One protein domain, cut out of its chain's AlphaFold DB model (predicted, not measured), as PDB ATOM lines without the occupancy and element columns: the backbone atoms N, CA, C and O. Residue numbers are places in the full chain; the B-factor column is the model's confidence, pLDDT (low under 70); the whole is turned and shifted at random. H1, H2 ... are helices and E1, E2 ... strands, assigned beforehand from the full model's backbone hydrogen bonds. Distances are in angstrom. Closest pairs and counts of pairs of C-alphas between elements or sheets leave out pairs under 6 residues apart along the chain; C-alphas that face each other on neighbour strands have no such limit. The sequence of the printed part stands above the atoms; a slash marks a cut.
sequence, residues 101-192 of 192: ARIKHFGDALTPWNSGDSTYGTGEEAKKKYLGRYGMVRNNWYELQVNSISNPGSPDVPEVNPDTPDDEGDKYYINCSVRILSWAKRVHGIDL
ATOM      1  N   ALA A 101     167.728 195.087 251.359       87.19
ATOM      2  CA  ALA A 101     167.179 196.110 250.480       87.19
ATOM      3  C   ALA A 101     166.065 195.497 249.623       87.19
ATOM      4  O   ALA A 101     166.325 194.779 248.656       87.19
ATOM      5  N   ARG A 102     164.810 195.773 249.986       87.06
ATOM      6  CA  ARG A 102     163.640 195.280 249.250       87.06
ATOM      7  C   ARG A 102     163.386 196.121 248.004       87.06
ATOM      8  O   ARG A 102     163.393 197.350 248.052       87.06
ATOM      9  N   ILE A 103     163.119 195.456 246.884       89.06
ATOM     10  CA  ILE A 103     162.864 196.122 245.603       89.06
ATOM     11  C   ILE A 103     161.391 196.525 245.543       89.06
ATOM     12  O   ILE A 103     160.529 195.743 245.135       89.06
ATOM     13  N   LYS A 104     161.115 197.765 245.955       88.31
ATOM     14  CA  LYS A 104     159.817 198.412 245.748       88.31
ATOM     15  C   LYS A 104     159.702 198.806 244.271       88.31
ATOM     16  O   LYS A 104     160.435 199.677 243.807       88.31
ATOM     17  N   HIS A 105     158.833 198.129 243.521       89.00
ATOM     18  CA  HIS A 105     158.635 198.370 242.092       89.00
ATOM     19  C   HIS A 105     157.684 199.545 241.857       89.00
ATOM     20  O   HIS A 105     158.063 200.524 241.215       89.00
ATOM     21  N   PHE A 106     156.478 199.497 242.425       88.38
ATOM     22  CA  PHE A 106     155.596 200.659 242.471       88.38
ATOM     23  C   PHE A 106     155.764 201.400 243.795       88.38
ATOM     24  O   PHE A 106     155.560 200.840 244.869       88.38
ATOM     25  N   GLY A 107     156.142 202.677 243.715       85.50
ATOM     26  CA  GLY A 107     156.318 203.535 244.886       85.50
ATOM     27  C   GLY A 107     155.011 203.839 245.628       85.50
ATOM     28  O   GLY A 107     153.914 203.517 245.165       85.50
ATOM     29  N   ASP A 108     155.133 204.540 246.756       87.50
ATOM     30  CA  ASP A 108     154.003 204.880 247.638       87.50
ATOM     31  C   ASP A 108     152.950 205.773 246.960       87.50
ATOM     32  O   ASP A 108     151.793 205.767 247.356       87.50
ATOM     33  N   ALA A 109     153.311 206.492 245.891       86.81
ATOM     34  CA  ALA A 109     152.355 207.264 245.096       86.81
ATOM     35  C   ALA A 109     151.326 206.383 244.359       86.81
ATOM     36  O   ALA A 109     150.196 206.811 244.145       86.81
ATOM     37  N   LEU A 110     151.718 205.169 243.956       87.75
ATOM     38  CA  LEU A 110     150.854 204.220 243.242       87.75
ATOM     39  C   LEU A 110     150.309 203.121 244.159       87.75
ATOM     40  O   LEU A 110     149.253 202.565 243.878       87.75
ATOM     41  N   THR A 111     151.026 202.805 245.239       89.81
ATOM     42  CA  THR A 111     150.658 201.749 246.192       89.81
ATOM     43  C   THR A 111     150.784 202.244 247.638       89.81
ATOM     44  O   THR A 111     151.627 201.751 248.381       89.81
ATOM     45  N   PRO A 112     150.023 203.266 248.062       88.50
ATOM     46  CA  PRO A 112     150.232 203.924 249.353       88.50
ATOM     47  C   PRO A 112     150.078 202.961 250.536       88.50
ATOM     48  O   PRO A 112     149.103 202.213 250.618       88.50
ATOM     49  N   TRP A 113     151.029 203.019 251.467       88.25
ATOM     50  CA  TRP A 113     151.015 202.295 252.740       88.25
ATOM     51  C   TRP A 113     151.771 203.110 253.793       88.25
ATOM     52  O   TRP A 113     152.843 203.642 253.495       88.25
ATOM     53  N   ASN A 114     151.230 203.198 255.006       84.50
ATOM     54  CA  ASN A 114     151.858 203.864 256.143       84.50
ATOM     55  C   ASN A 114     152.089 202.884 257.297       84.50
ATOM     56  O   ASN A 114     151.359 201.907 257.460       84.50
ATOM     57  N   SER A 115     153.071 203.187 258.149       81.69
ATOM     58  CA  SER A 115     153.298 202.412 259.374       81.69
ATOM     59  C   SER A 115     152.036 202.399 260.241       81.69
ATOM     60  O   SER A 115     151.481 203.453 260.549       81.69
ATOM     61  N   GLY A 116     151.581 201.201 260.616       78.38
ATOM     62  CA  GLY A 116     150.332 200.982 261.350       78.38
ATOM     63  C   GLY A 116     149.132 200.599 260.477       78.38
ATOM     64  O   GLY A 116     148.142 200.106 261.019       78.38
ATOM     65  N   ASP A 117     149.217 200.746 259.150       81.06
ATOM     66  CA  ASP A 117     148.200 200.217 258.241       81.06
ATOM     67  C   ASP A 117     148.223 198.680 258.246       81.06
ATOM     68  O   ASP A 117     149.280 198.046 258.330       81.06
ATOM     69  N   SER A 118     147.050 198.058 258.092       79.00
ATOM     70  CA  SER A 118     146.955 196.608 257.897       79.00
ATOM     71  C   SER A 118     147.794 196.180 256.692       79.00
ATOM     72  O   SER A 118     147.674 196.759 255.609       79.00
ATOM     73  N   THR A 119     148.616 195.153 256.860       76.75
ATOM     74  CA  THR A 119     149.492 194.647 255.802       76.75
ATOM     75  C   THR A 119     148.685 193.914 254.741       76.75
ATOM     76  O   THR A 119     147.869 193.074 255.096       76.75
ATOM     77  N   TYR A 120     148.926 194.277 253.472       77.56
ATOM     78  CA  TYR A 120     148.461 193.791 252.154       77.56
ATOM     79  C   TYR A 120     147.052 193.207 251.977       77.56
ATOM     80  O   TYR A 120     146.475 193.417 250.917       77.56
ATOM     81  N   GLY A 121     146.463 192.543 252.965       76.31
ATOM     82  CA  GLY A 121     145.128 191.972 252.954       76.31
ATOM     83  C   GLY A 121     144.967 190.868 251.914       76.31
ATOM     84  O   GLY A 121     145.878 190.508 251.172       76.31
ATOM     85  N   THR A 122     143.755 190.331 251.837       80.38
ATOM     86  CA  THR A 122     143.362 189.373 250.801       80.38
ATOM     87  C   THR A 122     142.150 189.895 250.041       80.38
ATOM     88  O   THR A 122     141.319 190.605 250.603       80.38
ATOM     89  N   GLY A 123     142.011 189.503 248.775       85.38
ATOM     90  CA  GLY A 123     140.858 189.856 247.944       85.38
ATOM     91  C   GLY A 123     141.112 191.025 246.992       85.38
ATOM     92  O   GLY A 123     142.238 191.477 246.803       85.38
ATOM     93  N   GLU A 124     140.050 191.474 246.332       87.19
ATOM     94  CA  GLU A 124     140.156 192.392 245.194       87.19
ATOM     95  C   GLU A 124     140.589 193.808 245.602       87.19
ATOM     96  O   GLU A 124     141.410 194.431 244.936       87.19
ATOM     97  N   GLU A 125     140.111 194.291 246.747       85.50
ATOM     98  CA  GLU A 125     140.474 195.614 247.267       85.50
ATOM     99  C   GLU A 125     141.950 195.694 247.677       85.50
ATOM    100  O   GLU A 125     142.618 196.692 247.416       85.50
ATOM    101  N   ALA A 126     142.480 194.612 248.252       85.50
ATOM    102  CA  ALA A 126     143.899 194.448 248.553       85.50
ATOM    103  C   ALA A 126     144.759 194.491 247.280       85.50
ATOM    104  O   ALA A 126     145.725 195.251 247.196       85.50
ATOM    105  N   LYS A 127     144.367 193.731 246.248       84.06
ATOM    106  CA  LYS A 127     145.066 193.720 244.953       84.06
ATOM    107  C   LYS A 127     145.092 195.105 244.312       84.06
ATOM    108  O   LYS A 127     146.153 195.550 243.896       84.06
ATOM    109  N   LYS A 128     143.964 195.818 244.277       85.19
ATOM    110  CA  LYS A 128     143.904 197.175 243.705       85.19
ATOM    111  C   LYS A 128     144.838 198.166 244.403       85.19
ATOM    112  O   LYS A 128     145.297 199.101 243.759       85.19
ATOM    113  N   LYS A 129     145.101 197.973 245.699       85.69
ATOM    114  CA  LYS A 129     145.935 198.874 246.506       85.69
ATOM    115  C   LYS A 129     147.423 198.530 246.479       85.69
ATOM    116  O   LYS A 129     148.242 199.442 246.463       85.69
ATOM    117  N   TYR A 130     147.777 197.245 246.493       88.00
ATOM    118  CA  TYR A 130     149.155 196.813 246.773       88.00
ATOM    119  C   TYR A 130     149.798 195.959 245.672       88.00
ATOM    120  O   TYR A 130     150.983 195.632 245.770       88.00
ATOM    121  N   LEU A 131     149.064 195.587 244.615       87.81
ATOM    122  CA  LEU A 131     149.620 194.766 243.537       87.81
ATOM    123  C   LEU A 131     150.814 195.465 242.871       87.81
ATOM    124  O   LEU A 131     150.713 196.592 242.393       87.81
ATOM    125  N   GLY A 132     151.947 194.760 242.814       87.62
ATOM    126  CA  GLY A 132     153.184 195.257 242.209       87.62
ATOM    127  C   GLY A 132     153.959 196.257 243.071       87.62
ATOM    128  O   GLY A 132     154.923 196.841 242.581       87.62
ATOM    129  N   ARG A 133     153.581 196.456 244.341       91.00
ATOM    130  CA  ARG A 133     154.344 197.289 245.281       91.00
ATOM    131  C   ARG A 133     155.783 196.800 245.426       91.00
ATOM    132  O   ARG A 133     156.708 197.573 245.200       91.00
ATOM    133  N   TYR A 134     155.973 195.516 245.712       89.81
ATOM    134  CA  TYR A 134     157.279 194.856 245.725       89.81
ATOM    135  C   TYR A 134     157.366 193.820 244.613       89.81
ATOM    136  O   TYR A 134     156.372 193.192 244.246       89.81
ATOM    137  N   GLY A 135     158.569 193.647 244.073       88.62
ATOM    138  CA  GLY A 135     158.856 192.572 243.134       88.62
ATOM    139  C   GLY A 135     159.779 192.971 241.996       88.62
ATOM    140  O   GLY A 135     160.107 194.137 241.769       88.62
ATOM    141  N   MET A 136     160.189 191.953 241.249       89.19
ATOM    142  CA  MET A 136     161.032 192.100 240.072       89.19
ATOM    143  C   MET A 136     160.252 191.669 238.835       89.19
ATOM    144  O   MET A 136     159.737 190.555 238.759       89.19
ATOM    145  N   VAL A 137     160.178 192.553 237.848       87.88
ATOM    146  CA  VAL A 137     159.503 192.300 236.578       87.88
ATOM    147  C   VAL A 137     160.564 192.006 235.525       87.88
ATOM    148  O   VAL A 137     161.547 192.740 235.390       87.88
ATOM    149  N   ARG A 138     160.365 190.931 234.753       84.94
ATOM    150  CA  ARG A 138     161.283 190.529 233.675       84.94
ATOM    151  C   ARG A 138     161.602 191.708 232.749       84.94
ATOM    152  O   ARG A 138     160.739 192.540 232.484       84.94
ATOM    153  N   ASN A 139     162.820 191.733 232.215       83.19
ATOM    154  CA  ASN A 139     163.288 192.762 231.281       83.19
ATOM    155  C   ASN A 139     163.351 194.197 231.853       83.19
ATOM    156  O   ASN A 139     163.368 195.162 231.092       83.19
ATOM    157  N   ASN A 140     163.429 194.343 233.179       83.12
ATOM    158  CA  ASN A 140     163.724 195.615 233.839       83.12
ATOM    159  C   ASN A 140     165.120 195.576 234.462       83.12
ATOM    160  O   ASN A 140     165.597 194.516 234.871       83.12
ATOM    161  N   TRP A 141     165.777 196.732 234.512       87.00
ATOM    162  CA  TRP A 141     167.018 196.929 235.256       87.00
ATOM    163  C   TRP A 141     166.697 197.727 236.514       87.00
ATOM    164  O   TRP A 141     166.036 198.763 236.437       87.00
ATOM    165  N   TYR A 142     167.161 197.230 237.657       88.69
ATOM    166  CA  TYR A 142     166.975 197.864 238.955       88.69
ATOM    167  C   TYR A 142     168.335 198.330 239.454       88.69
ATOM    168  O   TYR A 142     169.216 197.516 239.721       88.69
ATOM    169  N   GLU A 143     168.501 199.640 239.554       90.31
ATOM    170  CA  GLU A 143     169.661 200.266 240.170       90.31
ATOM    171  C   GLU A 143     169.307 200.606 241.619       90.31
ATOM    172  O   GLU A 143     168.317 201.292 241.883       90.31
ATOM    173  N   LEU A 144     170.093 200.081 242.558       91.31
ATOM    174  CA  LEU A 144     169.932 200.331 243.986       91.31
ATOM    175  C   LEU A 144     171.059 201.251 244.444       91.31
ATOM    176  O   LEU A 144     172.234 200.923 244.288       91.31
ATOM    177  N   GLN A 145     170.695 202.381 245.041       90.94
ATOM    178  CA  GLN A 145     171.639 203.315 245.643       90.94
ATOM    179  C   GLN A 145     171.408 203.370 247.148       90.94
ATOM    180  O   GLN A 145     170.320 203.728 247.592       90.94
ATOM    181  N   VAL A 146     172.439 203.043 247.927       91.44
ATOM    182  CA  VAL A 146     172.433 203.253 249.379       91.44
ATOM    183  C   VAL A 146     172.751 204.720 249.650       91.44
ATOM    184  O   VAL A 146     173.829 205.195 249.297       91.44
ATOM    185  N   ASN A 147     171.813 205.435 250.262       90.38
ATOM    186  CA  ASN A 147     171.951 206.858 250.573       90.38
ATOM    187  C   ASN A 147     172.529 207.076 251.974       90.38
ATOM    188  O   ASN A 147     173.351 207.967 252.179       90.38
ATOM    189  N   SER A 148     172.082 206.283 252.948       90.06
ATOM    190  CA  SER A 148     172.548 206.369 254.330       90.06
ATOM    191  C   SER A 148     172.284 205.084 255.110       90.06
ATOM    192  O   SER A 148     171.433 204.270 254.746       90.06
ATOM    193  N   ILE A 149     173.031 204.926 256.201       89.44
ATOM    194  CA  ILE A 149     172.887 203.861 257.193       89.44
ATOM    195  C   ILE A 149     172.778 204.547 258.556       89.44
ATOM    196  O   ILE A 149     173.621 205.383 258.886       89.44
ATOM    197  N   SER A 150     171.726 204.247 259.319       88.12
ATOM    198  CA  SER A 150     171.444 204.909 260.601       88.12
ATOM    199  C   SER A 150     171.911 204.107 261.814       88.12
ATOM    200  O   SER A 150     172.234 204.705 262.835       88.12
ATOM    201  N   ASN A 151     171.974 202.778 261.703       87.50
ATOM    202  CA  ASN A 151     172.466 201.849 262.723       87.50
ATOM    203  C   ASN A 151     172.989 200.570 262.048       87.50
ATOM    204  O   ASN A 151     172.654 200.342 260.884       87.50
ATOM    205  N   PRO A 152     173.756 199.719 262.756       89.25
ATOM    206  CA  PRO A 152     174.038 198.366 262.292       89.25
ATOM    207  C   PRO A 152     172.752 197.606 261.953       89.25
ATOM    208  O   PRO A 152     171.741 197.725 262.645       89.25
ATOM    209  N   GLY A 153     172.801 196.843 260.867       90.12
ATOM    210  CA  GLY A 153     171.749 195.932 260.441       90.12
ATOM    211  C   GLY A 153     171.785 194.626 261.233       90.12
ATOM    212  O   GLY A 153     171.972 194.612 262.442       90.12
ATOM    213  N   SER A 154     171.613 193.498 260.556       92.00
ATOM    214  CA  SER A 154     171.677 192.178 261.183       92.00
ATOM    215  C   SER A 154     173.134 191.739 261.424       92.00
ATOM    216  O   SER A 154     173.981 191.997 260.563       92.00
ATOM    217  N   PRO A 155     173.449 191.078 262.556       94.06
ATOM    218  CA  PRO A 155     174.779 190.521 262.847       94.06
ATOM    219  C   PRO A 155     175.132 189.272 262.023       94.06
ATOM    220  O   PRO A 155     176.284 188.856 262.000       94.06
ATOM    221  N   ASP A 156     174.148 188.667 261.360       93.44
ATOM    222  CA  ASP A 156     174.310 187.549 260.427       93.44
ATOM    223  C   ASP A 156     173.348 187.724 259.243       93.44
ATOM    224  O   ASP A 156     172.473 188.600 259.287       93.44
ATOM    225  N   VAL A 157     173.515 186.932 258.184       91.00
ATOM    226  CA  VAL A 157     172.659 186.954 256.997       91.00
ATOM    227  C   VAL A 157     171.204 186.768 257.441       91.00
ATOM    228  O   VAL A 157     170.846 185.706 257.947       91.00
ATOM    229  N   PRO A 158     170.351 187.796 257.298       85.94
ATOM    230  CA  PRO A 158     168.996 187.732 257.812       85.94
ATOM    231  C   PRO A 158     168.174 186.740 256.988       85.94
ATOM    232  O   PRO A 158     168.195 186.769 255.755       85.94
ATOM    233  N   GLU A 159     167.424 185.881 257.672       82.38
ATOM    234  CA  GLU A 159     166.466 185.000 257.016       82.38
ATOM    235  C   GLU A 159     165.328 185.822 256.402       82.38
ATOM    236  O   GLU A 159     164.762 186.720 257.031       82.38
ATOM    237  N   VAL A 160     164.982 185.508 255.154       77.94
ATOM    238  CA  VAL A 160     163.860 186.134 254.454       77.94
ATOM    239  C   VAL A 160     162.635 185.249 254.649       77.94
ATOM    240  O   VAL A 160     162.570 184.154 254.092       77.94
ATOM    241  N   ASN A 161     161.669 185.713 255.443       77.69
ATOM    242  CA  ASN A 161     160.435 184.974 255.691       77.69
ATOM    243  C   ASN A 161     159.357 185.363 254.652       77.69
ATOM    244  O   ASN A 161     158.930 186.521 254.633       77.69
ATOM    245  N   PRO A 162     158.895 184.425 253.800       76.75
ATOM    246  CA  PRO A 162     157.888 184.710 252.775       76.75
ATOM    247  C   PRO A 162     156.509 185.061 253.354       76.75
ATOM    248  O   PRO A 162     155.708 185.688 252.665       76.75
ATOM    249  N   ASP A 163     156.241 184.684 254.605       79.56
ATOM    250  CA  ASP A 163     154.969 184.937 255.283       79.56
ATOM    251  C   ASP A 163     154.966 186.271 256.047       79.56
ATOM    252  O   ASP A 163     153.929 186.696 256.565       79.56
ATOM    253  N   THR A 164     156.112 186.962 256.121       78.38
ATOM    254  CA  THR A 164     156.189 188.313 256.689       78.38
ATOM    255  C   THR A 164     156.049 189.375 255.601       78.38
ATOM    256  O   THR A 164     156.755 189.308 254.595       78.38
ATOM    257  N   PRO A 165     155.181 190.381 255.794       79.38
ATOM    258  CA  PRO A 165     155.066 191.513 254.883       79.38
ATOM    259  C   PRO A 165     156.396 192.248 254.679       79.38
ATOM    260  O   PRO A 165     157.166 192.431 255.618       79.38
ATOM    261  N   ASP A 166     156.633 192.709 253.451       82.62
ATOM    262  CA  ASP A 166     157.834 193.455 253.069       82.62
ATOM    263  C   ASP A 166     157.920 194.849 253.716       82.62
ATOM    264  O   ASP A 166     159.018 195.346 253.988       82.62
ATOM    265  N   ASP A 167     156.768 195.478 253.963       80.56
ATOM    266  CA  ASP A 167     156.652 196.710 254.735       80.56
ATOM    267  C   ASP A 167     156.720 196.394 256.236       80.56
ATOM    268  O   ASP A 167     155.752 195.938 256.849       80.56
ATOM    269  N   GLU A 168     157.861 196.684 256.850       69.31
ATOM    270  CA  GLU A 168     158.069 196.574 258.292       69.31
ATOM    271  C   GLU A 168     158.371 197.967 258.854       69.31
ATOM    272  O   GLU A 168     159.332 198.570 258.413       69.31
ATOM    273  N   GLY A 169     157.590 198.500 259.800       62.84
ATOM    274  CA  GLY A 169     157.729 199.891 260.278       62.84
ATOM    275  C   GLY A 169     159.146 200.306 260.724       62.84
ATOM    276  O   GLY A 169     159.936 200.832 259.943       62.84
ATOM    277  N   ASP A 170     159.483 200.099 261.996       53.72
ATOM    278  CA  ASP A 170     160.647 200.736 262.647       53.72
ATOM    279  C   ASP A 170     161.995 200.027 262.391       53.72
ATOM    280  O   ASP A 170     162.952 200.181 263.149       53.72
ATOM    281  N   LYS A 171     162.083 199.212 261.335       60.81
ATOM    282  CA  LYS A 171     163.212 198.292 261.100       60.81
ATOM    283  C   LYS A 171     164.159 198.722 259.976       60.81
ATOM    284  O   LYS A 171     165.061 197.971 259.604       60.81
ATOM    285  N   TYR A 172     163.994 199.925 259.431       64.00
ATOM    286  CA  TYR A 172     164.838 200.407 258.336       64.00
ATOM    287  C   TYR A 172     166.089 201.126 258.849       64.00
ATOM    288  O   TYR A 172     166.118 202.346 259.003       64.00
ATOM    289  N   TYR A 173     167.158 200.361 259.062       77.12
ATOM    290  CA  TYR A 173     168.484 200.914 259.363       77.12
ATOM    291  C   TYR A 173     169.271 201.350 258.118       77.12
ATOM    292  O   TYR A 173     170.344 201.940 258.236       77.12
ATOM    293  N   ILE A 174     168.718 201.097 256.928       83.44
ATOM    294  CA  ILE A 174     169.280 201.472 255.631       83.44
ATOM    295  C   ILE A 174     168.270 202.299 254.832       83.44
ATOM    296  O   ILE A 174     167.093 201.951 254.738       83.44
ATOM    297  N   ASN A 175     168.737 203.392 254.231       82.94
ATOM    298  CA  ASN A 175     167.976 204.164 253.259       82.94
ATOM    299  C   ASN A 175     168.493 203.844 251.854       82.94
ATOM    300  O   ASN A 175     169.634 204.174 251.525       82.94
ATOM    301  N   CYS A 176     167.642 203.230 251.030       83.00
ATOM    302  CA  CYS A 176     167.950 202.905 249.643       83.00
ATOM    303  C   CYS A 176     166.975 203.586 248.685       83.00
ATOM    304  O   CYS A 176     165.761 203.561 248.893       83.00
ATOM    305  N   SER A 177     167.494 204.111 247.582       83.75
ATOM    306  CA  SER A 177     166.692 204.474 246.419       83.75
ATOM    307  C   SER A 177     166.732 203.351 245.389       83.75
ATOM    308  O   SER A 177     167.798 202.826 245.078       83.75
ATOM    309  N   VAL A 178     165.564 203.002 244.846       84.06
ATOM    310  CA  VAL A 178     165.429 202.054 243.735       84.06
ATOM    311  C   VAL A 178     165.075 202.844 242.485       84.06
ATOM    312  O   VAL A 178     164.025 203.483 242.421       84.06
ATOM    313  N   ARG A 179     165.948 202.804 241.482       83.44
ATOM    314  CA  ARG A 179     165.695 203.372 240.157       83.44
ATOM    315  C   ARG A 179     165.420 202.239 239.181       83.44
ATOM    316  O   ARG A 179     166.265 201.376 238.957       83.44
ATOM    317  N   ILE A 180     164.229 202.253 238.591       78.94
ATOM    318  CA  ILE A 180     163.872 201.338 237.507       78.94
ATOM    319  C   ILE A 180     164.308 202.008 236.211       78.94
ATOM    320  O   ILE A 180     163.760 203.039 235.821       78.94
ATOM    321  N   LEU A 181     165.336 201.459 235.576       76.38
ATOM    322  CA  LEU A 181     165.852 202.005 234.329       76.38
ATOM    323  C   LEU A 181     164.959 201.581 233.159       76.38
ATOM    324  O   LEU A 181     164.339 200.514 233.177       76.38
ATOM    325  N   SER A 182     164.921 202.427 232.128       67.69
ATOM    326  CA  SER A 182     164.207 202.155 230.882       67.69
ATOM    327  C   SER A 182     164.596 200.796 230.306       67.69
ATOM    328  O   SER A 182     165.745 200.363 230.412       67.69
ATOM    329  N   TRP A 183     163.635 200.130 229.667       63.72
ATOM    330  CA  TRP A 183     163.822 198.790 229.122       63.72
ATOM    331  C   TRP A 183     165.076 198.670 228.260       63.72
ATOM    332  O   TRP A 183     165.267 199.410 227.291       63.72
ATOM    333  N   ALA A 184     165.883 197.650 228.543       58.72
ATOM    334  CA  ALA A 184     166.883 197.201 227.595       58.72
ATOM    335  C   ALA A 184     166.154 196.625 226.369       58.72
ATOM    336  O   ALA A 184     165.477 195.595 226.459       58.72
ATOM    337  N   LYS A 185     166.265 197.284 225.209       61.41
ATOM    338  CA  LYS A 185     165.778 196.726 223.942       61.41
ATOM    339  C   LYS A 185     166.628 195.501 223.600       61.41
ATOM    340  O   LYS A 185     167.792 195.640 223.238       61.41
ATOM    341  N   ARG A 186     166.044 194.306 223.690       60.97
ATOM    342  CA  ARG A 186     166.653 193.065 223.196       60.97
ATOM    343  C   ARG A 186     165.982 192.688 221.882       60.97
ATOM    344  O   ARG A 186     164.779 192.460 221.850       60.97
ATOM    345  N   VAL A 187     166.750 192.682 220.798       72.62
ATOM    346  CA  VAL A 187     166.273 192.226 219.488       72.62
ATOM    347  C   VAL A 187     166.555 190.732 219.402       72.62
ATOM    348  O   VAL A 187     167.711 190.327 219.464       72.62
ATOM    349  N   HIS A 188     165.503 189.924 219.306       62.69
ATOM    350  CA  HIS A 188     165.607 188.486 219.076       62.69
ATOM    351  C   HIS A 188     165.137 188.222 217.644       62.69
ATOM    352  O   HIS A 188     163.985 188.503 217.320       62.69
ATOM    353  N   GLY A 189     166.034 187.744 216.782       73.75
ATOM    354  CA  GLY A 189     165.652 187.219 215.473       73.75
ATOM    355  C   GLY A 189     165.181 185.782 215.648       73.75
ATOM    356  O   GLY A 189     165.978 184.939 216.045       73.75
ATOM    357  N   ILE A 190     163.896 185.524 215.420       67.88
ATOM    358  CA  ILE A 190     163.357 184.164 215.340       67.88
ATOM    359  C   ILE A 190     163.306 183.822 213.854       67.88
ATOM    360  O   ILE A 190     162.615 184.510 213.106       67.88
ATOM    361  N   ASP A 191     164.062 182.808 213.447       68.44
ATOM    362  CA  ASP A 191     163.897 182.176 212.138       68.44
ATOM    363  C   ASP A 191     162.797 181.111 212.271       68.44
ATOM    364  O   ASP A 191     162.788 180.376 213.266       68.44
ATOM    365  N   LEU A 192     161.828 181.110 211.351       66.19
ATOM    366  CA  LEU A 192     160.608 180.287 211.406       66.19
ATOM    367  C   LEU A 192     160.691 179.086 210.465       66.19
ATOM    368  O   LEU A 192     161.083 179.286 209.295       66.19
TER     369      LEU A 192
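Overview. This is residues 101 to 192 of the 192 residues of the protein "Fimbrillin_C domain-containing protein" of Prevotella sp. AM34-19LB (UniProt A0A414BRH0). There is little regular structure: a long two-stranded hairpin, E1 and E2, lies along one side of a loose body of loops, and the short helix H1 lies at the opposite side. Residues 155 to 163 and the tail, residues 187 to 192, stick out. The 92 printed residues have H1, E1 and E2 in that order, the class is mixed with 24 residues in named elements, and the sheet E1 - E2 is antiparallel. The whole is loose, radius of gyration of the C-alphas 16.6 A, spanning 54 by 35 by 25 A.

Along the chain. Residues 101 to 123 have no named element. H1 is residues 124 to 130, from C-alpha 124 at (140.156, 192.392, 245.194). E1 is residues 141 to 149, 23.7 A long. E2 is residues 174 to 181, 21.6 A, ending at C-alpha 181 at (165.852, 202.005, 234.329).

Arrangement. E1 and E2 form a hairpin at 159 degrees; C-alphas 146 and 176 face each other at 4.5 A. N 147 and O 175 are within hydrogen-bond range, 2.8 A. H1 and E2 are apart. Every O i to N i+4 pair in H1 is within range.

Size, cuts and confidence. The C-alphas of Asn 151 and Leu 192, the farthest apart, are 56.9 A apart. The printed part has no cut. E1 to E2 is a long link of 24 residues. The pLDDT is under 70 at residues 168 to 172, 182 to 186, 188 and 190 to 192.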